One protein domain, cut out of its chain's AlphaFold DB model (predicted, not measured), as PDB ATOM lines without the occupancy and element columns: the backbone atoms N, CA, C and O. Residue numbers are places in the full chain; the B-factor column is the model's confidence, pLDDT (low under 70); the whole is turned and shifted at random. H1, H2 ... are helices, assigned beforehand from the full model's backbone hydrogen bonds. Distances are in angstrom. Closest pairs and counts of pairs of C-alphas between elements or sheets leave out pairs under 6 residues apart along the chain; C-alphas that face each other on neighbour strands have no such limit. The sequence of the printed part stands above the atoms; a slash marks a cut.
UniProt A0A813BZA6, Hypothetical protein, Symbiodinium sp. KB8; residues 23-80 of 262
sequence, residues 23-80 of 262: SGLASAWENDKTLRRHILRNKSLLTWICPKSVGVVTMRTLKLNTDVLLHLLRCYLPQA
ATOM      1  N   SER A  23     259.658 195.421 401.705       79.06
ATOM      2  CA  SER A  23     260.214 196.208 400.614       79.06
ATOM      3  C   SER A  23     260.658 197.602 401.086       79.06
ATOM      4  O   SER A  23     260.090 198.222 401.984       79.06
ATOM      5  N   GLY A  24     261.768 198.087 400.529       82.31
ATOM      6  CA  GLY A  24     262.305 199.417 400.837       82.31
ATOM      7  C   GLY A  24     263.151 199.530 402.113       82.31
ATOM      8  O   GLY A  24     263.958 200.455 402.191       82.31
ATOM      9  N   LEU A  25     263.084 198.586 403.066       89.00
ATOM     10  CA  LEU A  25     263.914 198.640 404.283       89.00
ATOM     11  C   LEU A  25     265.414 198.554 403.963       89.00
ATOM     12  O   LEU A  25     266.206 199.341 404.478       89.00
ATOM     13  N   ALA A  26     265.799 197.629 403.080       89.38
ATOM     14  CA  ALA A  26     267.188 197.480 402.651       89.38
ATOM     15  C   ALA A  26     267.709 198.758 401.973       89.38
ATOM     16  O   ALA A  26     268.792 199.236 402.301       89.38
ATOM     17  N   SER A  27     266.895 199.370 401.107       90.00
ATOM     18  CA  SER A  27     267.236 200.644 400.465       90.00
ATOM     19  C   SER A  27     267.359 201.780 401.488       90.00
ATOM     20  O   SER A  27     268.297 202.574 401.428       90.00
ATOM     21  N   ALA A  28     266.469 201.839 402.484       89.38
ATOM     22  CA  ALA A  28     266.555 202.814 403.568       89.38
ATOM     23  C   ALA A  28     267.847 202.655 404.391       89.38
ATOM     24  O   ALA A  28     268.492 203.649 404.724       89.38
ATOM     25  N   TRP A  29     268.264 201.416 404.668       91.75
ATOM     26  CA  TRP A  29     269.526 201.120 405.350       91.75
ATOM     27  C   TRP A  29     270.756 201.476 404.516       91.75
ATOM     28  O   TRP A  29     271.724 202.015 405.051       91.75
ATOM     29  N   GLU A  30     270.724 201.225 403.210       91.75
ATOM     30  CA  GLU A  30     271.806 201.613 402.303       91.75
ATOM     31  C   GLU A  30     271.923 203.131 402.148       91.75
ATOM     32  O   GLU A  30     273.025 203.669 402.021       91.75
ATOM     33  N   ASN A  31     270.816 203.863 402.177       93.94
ATOM     34  CA  ASN A  31     270.861 205.314 402.036       93.94
ATOM     35  C   ASN A  31     271.409 206.014 403.292       93.94
ATOM     36  O   ASN A  31     271.942 207.124 403.193       93.94
ATOM     37  N   ASP A  32     271.366 205.364 404.460       94.31
ATOM     38  CA  ASP A  32     271.883 205.937 405.698       94.31
ATOM     39  C   ASP A  32     273.399 205.717 405.886       94.31
ATOM     40  O   ASP A  32     273.915 204.613 406.081       94.31
ATOM     41  N   LYS A  33     274.145 206.827 405.875       94.44
ATOM     42  CA  LYS A  33     275.605 206.844 406.038       94.44
ATOM     43  C   LYS A  33     276.050 206.425 407.440       94.44
ATOM     44  O   LYS A  33     277.145 205.871 407.570       94.44
ATOM     45  N   THR A  34     275.269 206.716 408.483       92.62
ATOM     46  CA  THR A  34     275.654 206.389 409.868       92.62
ATOM     47  C   THR A  34     275.559 204.886 410.091       92.62
ATOM     48  O   THR A  34     276.523 204.271 410.547       92.62
ATOM     49  N   LEU A  35     274.451 204.293 409.648       93.31
ATOM     50  CA  LEU A  35     274.186 202.867 409.716       93.31
ATOM     51  C   LEU A  35     275.181 202.080 408.857       93.31
ATOM     52  O   LEU A  35     275.780 201.125 409.348       93.31
ATOM     53  N   ARG A  36     275.497 202.540 407.637       93.62
ATOM     54  CA  ARG A  36     276.564 201.930 406.823       93.62
ATOM     55  C   ARG A  36     277.918 201.947 407.541       93.62
ATOM     56  O   ARG A  36     278.615 200.936 407.565       93.62
ATOM     57  N   ARG A  37     278.299 203.071 408.162       92.56
ATOM     58  CA  ARG A  37     279.552 203.163 408.936       92.56
ATOM     59  C   ARG A  37     279.539 202.226 410.146       92.56
ATOM     60  O   ARG A  37     280.563 201.613 410.440       92.56
ATOM     61  N   HIS A  38     278.400 202.108 410.824       90.81
ATOM     62  CA  HIS A  38     278.211 201.192 411.945       90.81
ATOM     63  C   HIS A  38     278.402 199.732 411.513       90.81
ATOM     64  O   HIS A  38     279.216 199.025 412.105       90.81
ATOM     65  N   ILE A  39     277.733 199.312 410.434       92.94
ATOM     66  CA  ILE A  39     277.842 197.955 409.882       92.94
ATOM     67  C   ILE A  39     279.278 197.652 409.460       92.94
ATOM     68  O   ILE A  39     279.806 196.603 409.809       92.94
ATOM     69  N   LEU A  40     279.942 198.569 408.748       93.06
ATOM     70  CA  LEU A  40     281.325 198.364 408.306       93.06
ATOM     71  C   LEU A  40     282.300 198.231 409.482       93.06
ATOM     72  O   LEU A  40     283.233 197.434 409.419       93.06
ATOM     73  N   ARG A  41     282.077 198.985 410.566       92.50
ATOM     74  CA  ARG A  41     282.906 198.915 411.775       92.50
ATOM     75  C   ARG A  41     282.701 197.605 412.535       92.50
ATOM     76  O   ARG A  41     283.677 196.994 412.956       92.50
ATOM     77  N   ASN A  42     281.448 197.196 412.720       90.62
ATOM     78  CA  ASN A  42     281.096 196.069 413.585       90.62
ATOM     79  C   ASN A  42     281.004 194.735 412.832       90.62
ATOM     80  O   ASN A  42     280.950 193.685 413.465       90.62
ATOM     81  N   LYS A  43     280.981 194.767 411.492       93.31
ATOM     82  CA  LYS A  43     280.735 193.620 410.598       93.31
ATOM     83  C   LYS A  43     279.418 192.885 410.889       93.31
ATOM     84  O   LYS A  43     279.241 191.738 410.493       93.31
ATOM     85  N   SER A  44     278.502 193.545 411.589       92.44
ATOM     86  CA  SER A  44     277.188 193.042 411.972       92.44
ATOM     87  C   SER A  44     276.199 194.196 411.939       92.44
ATOM     88  O   SER A  44     276.558 195.340 412.231       92.44
ATOM     89  N   LEU A  45     274.950 193.888 411.593       90.62
ATOM     90  CA  LEU A  45     273.857 194.851 411.650       90.62
ATOM     91  C   LEU A  45     273.479 195.177 413.098       90.62
ATOM     92  O   LEU A  45     273.249 196.335 413.424       90.62
ATOM     93  N   LEU A  46     273.436 194.155 413.957       93.31
ATOM     94  CA  LEU A  46     273.108 194.298 415.370       93.31
ATOM     95  C   LEU A  46     274.334 194.024 416.238       93.31
ATOM     96  O   LEU A  46     275.057 193.044 416.042       93.31
ATOM     97  N   THR A  47     274.536 194.882 417.229       93.88
ATOM     98  CA  THR A  47     275.606 194.789 418.215       93.88
ATOM     99  C   THR A  47     275.041 194.304 419.545       93.88
ATOM    100  O   THR A  47     274.114 194.895 420.103       93.88
ATOM    101  N   TRP A  48     275.624 193.234 420.078       92.94
ATOM    102  CA  TRP A  48     275.257 192.656 421.370       92.94
ATOM    103  C   TRP A  48     276.344 192.958 422.400       92.94
ATOM    104  O   TRP A  48     277.518 193.047 422.051       92.94
ATOM    105  N   ILE A  49     275.962 193.105 423.672       92.06
ATOM    106  CA  ILE A  49     276.913 193.403 424.760       92.06
ATOM    107  C   ILE A  49     277.894 192.240 424.929       92.06
ATOM    108  O   ILE A  49     279.094 192.441 425.077       92.06
ATOM    109  N   CYS A  50     277.370 191.014 424.890       89.50
ATOM    110  CA  CYS A  50     278.148 189.785 424.920       89.50
ATOM    111  C   CYS A  50     277.544 188.752 423.954       89.50
ATOM    112  O   CYS A  50     276.318 188.710 423.807       89.50
ATOM    113  N   PRO A  51     278.346 187.834 423.386       90.25
ATOM    114  CA  PRO A  51     277.836 186.746 422.542       90.25
ATOM    115  C   PRO A  51     276.816 185.847 423.257       90.25
ATOM    116  O   PRO A  51     275.871 185.362 422.649       90.25
ATOM    117  N   LYS A  52     276.950 185.682 424.581       92.25
ATOM    118  CA  LYS A  52     275.999 184.923 425.417       92.25
ATOM    119  C   LYS A  52     274.640 185.615 425.587       92.25
ATOM    120  O   LYS A  52     273.684 184.976 426.001       92.25
ATOM    121  N   SER A  53     274.565 186.917 425.303       88.75
ATOM    122  CA  SER A  53     273.349 187.736 425.432       88.75
ATOM    123  C   SER A  53     272.623 187.956 424.103       88.75
ATOM    124  O   SER A  53     271.709 188.775 424.036       88.75
ATOM    125  N   VAL A  54     273.028 187.256 423.039       92.00
ATOM    126  CA  VAL A  54     272.349 187.333 421.741       92.00
ATOM    127  C   VAL A  54     270.893 186.899 421.918       92.00
ATOM    128  O   VAL A  54     270.615 185.819 422.431       92.00
ATOM    129  N   GLY A  55     269.963 187.772 421.529       88.38
ATOM    130  CA  GLY A  55     268.520 187.560 421.680       88.38
ATOM    131  C   GLY A  55     267.914 188.107 422.978       88.38
ATOM    132  O   GLY A  55     266.694 188.228 423.060       88.38
ATOM    133  N   VAL A  56     268.719 188.508 423.970       92.00
ATOM    134  CA  VAL A  56     268.204 189.146 425.191       92.00
ATOM    135  C   VAL A  56     268.122 190.656 424.986       92.00
ATOM    136  O   VAL A  56     269.136 191.349 424.890       92.00
ATOM    137  N   VAL A  57     266.899 191.184 424.947       91.94
ATOM    138  CA  VAL A  57     266.650 192.618 424.770       91.94
ATOM    139  C   VAL A  57     266.751 193.334 426.120       91.94
ATOM    140  O   VAL A  57     265.807 193.389 426.900       91.94
ATOM    141  N   THR A  58     267.923 193.895 426.397       94.38
ATOM    142  CA  THR A  58     268.178 194.822 427.513       94.38
ATOM    143  C   THR A  58     268.135 196.282 427.041       94.38
ATOM    144  O   THR A  58     268.284 196.566 425.848       94.38
ATOM    145  N   MET A  59     268.010 197.249 427.960       94.44
ATOM    146  CA  MET A  59     268.081 198.676 427.590       94.44
ATOM    147  C   MET A  59     269.415 199.050 426.944       94.44
ATOM    148  O   MET A  59     269.456 199.821 425.986       94.44
ATOM    149  N   ARG A  60     270.513 198.452 427.410       94.12
ATOM    150  CA  ARG A  60     271.842 198.698 426.850       94.12
ATOM    151  C   ARG A  60     271.970 198.135 425.431       94.12
ATOM    152  O   ARG A  60     272.499 198.827 424.567       94.12
ATOM    153  N   THR A  61     271.413 196.953 425.143       93.69
ATOM    154  CA  THR A  61     271.338 196.442 423.759       93.69
ATOM    155  C   THR A  61     270.418 197.282 422.876       93.69
ATOM    156  O   THR A  61     270.754 197.513 421.720       93.69
ATOM    157  N   LEU A  62     269.292 197.791 423.391       94.19
ATOM    158  CA  LEU A  62     268.422 198.684 422.615       94.19
ATOM    159  C   LEU A  62     269.146 199.974 422.236       94.19
ATOM    160  O   LEU A  62     269.078 200.393 421.083       94.19
ATOM    161  N   LYS A  63     269.907 200.558 423.169       94.12
ATOM    162  CA  LYS A  63     270.712 201.752 422.899       94.12
ATOM    163  C   LYS A  63     271.739 201.525 421.789       94.12
ATOM    164  O   LYS A  63     271.862 202.352 420.894       94.12
ATOM    165  N   LEU A  64     272.465 200.407 421.834       92.31
ATOM    166  CA  LEU A  64     273.481 200.087 420.823       92.31
ATOM    167  C   LEU A  64     272.890 199.922 419.419       92.31
ATOM    168  O   LEU A  64     273.566 200.212 418.437       92.31
ATOM    169  N   ASN A  65     271.639 199.473 419.337       94.56
ATOM    170  CA  ASN A  65     270.951 199.164 418.086       94.56
ATOM    171  C   ASN A  65     269.870 200.193 417.726       94.56
ATOM    172  O   ASN A  65     269.031 199.924 416.868       94.56
ATOM    173  N   THR A  66     269.858 201.360 418.381       94.38
ATOM    174  CA  THR A  66     268.768 202.339 418.243       94.38
ATOM    175  C   THR A  66     268.605 202.815 416.802       94.38
ATOM    176  O   THR A  66     267.477 202.890 416.329       94.38
ATOM    177  N   ASP A  67     269.699 203.054 416.079       92.50
ATOM    178  CA  ASP A  67     269.647 203.549 414.697       92.50
ATOM    179  C   ASP A  67     268.955 202.554 413.752       92.50
ATOM    180  O   ASP A  67     268.074 202.922 412.974       92.50
ATOM    181  N   VAL A  68     269.295 201.268 413.874       93.12
ATOM    182  CA  VAL A  68     268.692 200.185 413.080       93.12
ATOM    183  C   VAL A  68     267.214 200.027 413.431       93.12
ATOM    184  O   VAL A  68     266.361 199.934 412.545       93.12
ATOM    185  N   LEU A  69     266.905 200.022 414.731       92.56
ATOM    186  CA  LEU A  69     265.544 199.854 415.229       92.56
ATOM    187  C   LEU A  69     264.648 201.025 414.829       92.56
ATOM    188  O   LEU A  69     263.510 200.794 414.442       92.56
ATOM    189  N   LEU A  70     265.138 202.266 414.856       91.38
ATOM    190  CA  LEU A  70     264.354 203.435 414.457       91.38
ATOM    191  C   LEU A  70     263.933 203.382 412.988       91.38
ATOM    192  O   LEU A  70     262.796 203.737 412.684       91.38
ATOM    193  N   HIS A  71     264.792 202.914 412.079       90.81
ATOM    194  CA  HIS A  71     264.396 202.735 410.675       90.81
ATOM    195  C   HIS A  71     263.336 201.655 410.518       90.81
ATOM    196  O   HIS A  71     262.367 201.854 409.791       90.81
ATOM    197  N   LEU A  72     263.465 200.561 411.268       89.94
ATOM    198  CA  LEU A  72     262.449 199.514 411.312       89.94
ATOM    199  C   LEU A  72     261.116 200.091 411.818       89.94
ATOM    200  O   LEU A  72     260.086 199.957 411.162       89.94
ATOM    201  N   LEU A  73     261.135 200.833 412.927       88.88
ATOM    202  CA  LEU A  73     259.936 201.468 413.470       88.88
ATOM    203  C   LEU A  73     259.303 202.448 412.471       88.88
ATOM    204  O   LEU A  73     258.084 202.500 412.355       88.88
ATOM    205  N   ARG A  74     260.112 203.205 411.724       86.12
ATOM    206  CA  ARG A  74     259.620 204.177 410.741       86.12
ATOM    207  C   ARG A  74     258.935 203.539 409.539       86.12
ATOM    208  O   ARG A  74     257.994 204.142 409.033       86.12
ATOM    209  N   CYS A  75     259.428 202.389 409.081       84.94
ATOM    210  CA  CYS A  75     258.872 201.673 407.935       84.94
ATOM    211  C   CYS A  75     257.607 200.892 408.305       84.94
ATOM    212  O   CYS A  75     256.653 200.898 407.535       84.94
ATOM    213  N   TYR A  76     257.586 200.238 409.473       81.38
ATOM    214  CA  TYR A  76     256.511 199.298 409.816       81.38
ATOM    215  C   TYR A  76     255.447 199.852 410.752       81.38
ATOM    216  O   TYR A  76     254.325 199.345 410.734       81.38
ATOM    217  N   LEU A  77     255.752 200.853 411.587       83.25
ATOM    218  CA  LEU A  77     254.705 201.442 412.414       83.25
ATOM    219  C   LEU A  77     253.954 202.526 411.644       83.25
ATOM    220  O   LEU A  77     254.578 203.376 411.005       83.25
ATOM    221  N   PRO A  78     252.615 202.557 411.767       78.31
ATOM    222  CA  PRO A  78     251.823 203.646 411.231       78.31
ATOM    223  C   PRO A  78     252.255 204.948 411.906       78.31
ATOM    224  O   PRO A  78     252.044 205.152 413.106       78.31
ATOM    225  N   GLN A  79     252.870 205.835 411.132       76.38
ATOM    226  CA  GLN A  79     253.240 207.151 411.625       76.38
ATOM    227  C   GLN A  79     252.010 208.047 411.620       76.38
ATOM    228  O   GLN A  79     251.377 208.271 410.588       76.38
ATOM    229  N   ALA A  80     251.650 208.559 412.793       75.25
ATOM    230  CA  ALA A  80     250.630 209.586 412.865       75.25
ATOM    231  C   ALA A  80     251.214 210.894 412.292       75.25
ATOM    232  O   ALA A  80     252.274 211.317 412.751       75.25
TER     233      ALA A  80
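What this domain is: This is residues 23 to 80 of the 262 residues of the protein "Hypothetical protein" of Symbiodinium sp. KB8 (UniProt A0A813BZA6). Four short helices make a U: H1 and H2 run out along one arm, the long link of residues 43 to 58 makes the turn, and H3 and H4 come back along the other until H4 packs on H1. Contacts between helices are few. The printed part has 58 residues, is all helix with no named strand, and is only just compact, close to loose, with a radius of gyration of the C-alphas of 12.2 A and spans of 34 by 26 by 17 A.

How they stand to each other: H1, residues 25 to 31, and H2, residues 33 to 42, touch only at the corner, and only just, with 3 pairs of C-alphas within 8 A; the closest, Glu 30 and Arg 36, are 6.6 A apart, and the lines are about perpendicular at 81 degrees. H3, residues 59 to 64, is apart from both and meets H4, residues 66 to 76, only through their link. H4 touches H1, the closest C-alphas, Leu 25 and Cys 75, being 6.9 A apart, at a steep tilt of 52 degrees, opposite ways. H2 and H4 are close but not clearly touching, the closest C-alphas, Leu 35 and Asp 67, being 6.8 A apart. In H1, H2, H3 and H4 every O i to N i+4 pair is within hydrogen-bond range.

Where its parts are: H1 begins at C-alpha 25 (263.914, 198.640, 404.283). H2 is 14.3 A long and H4 15.2 A, ending at C-alpha 76 (256.511, 199.298, 409.816).

The domain as a whole: The farthest C-alphas, Lys 52 and Ala 80, are 37.5 A apart. The printed part has no cut, and no printed residue is under 70 in pLDDT.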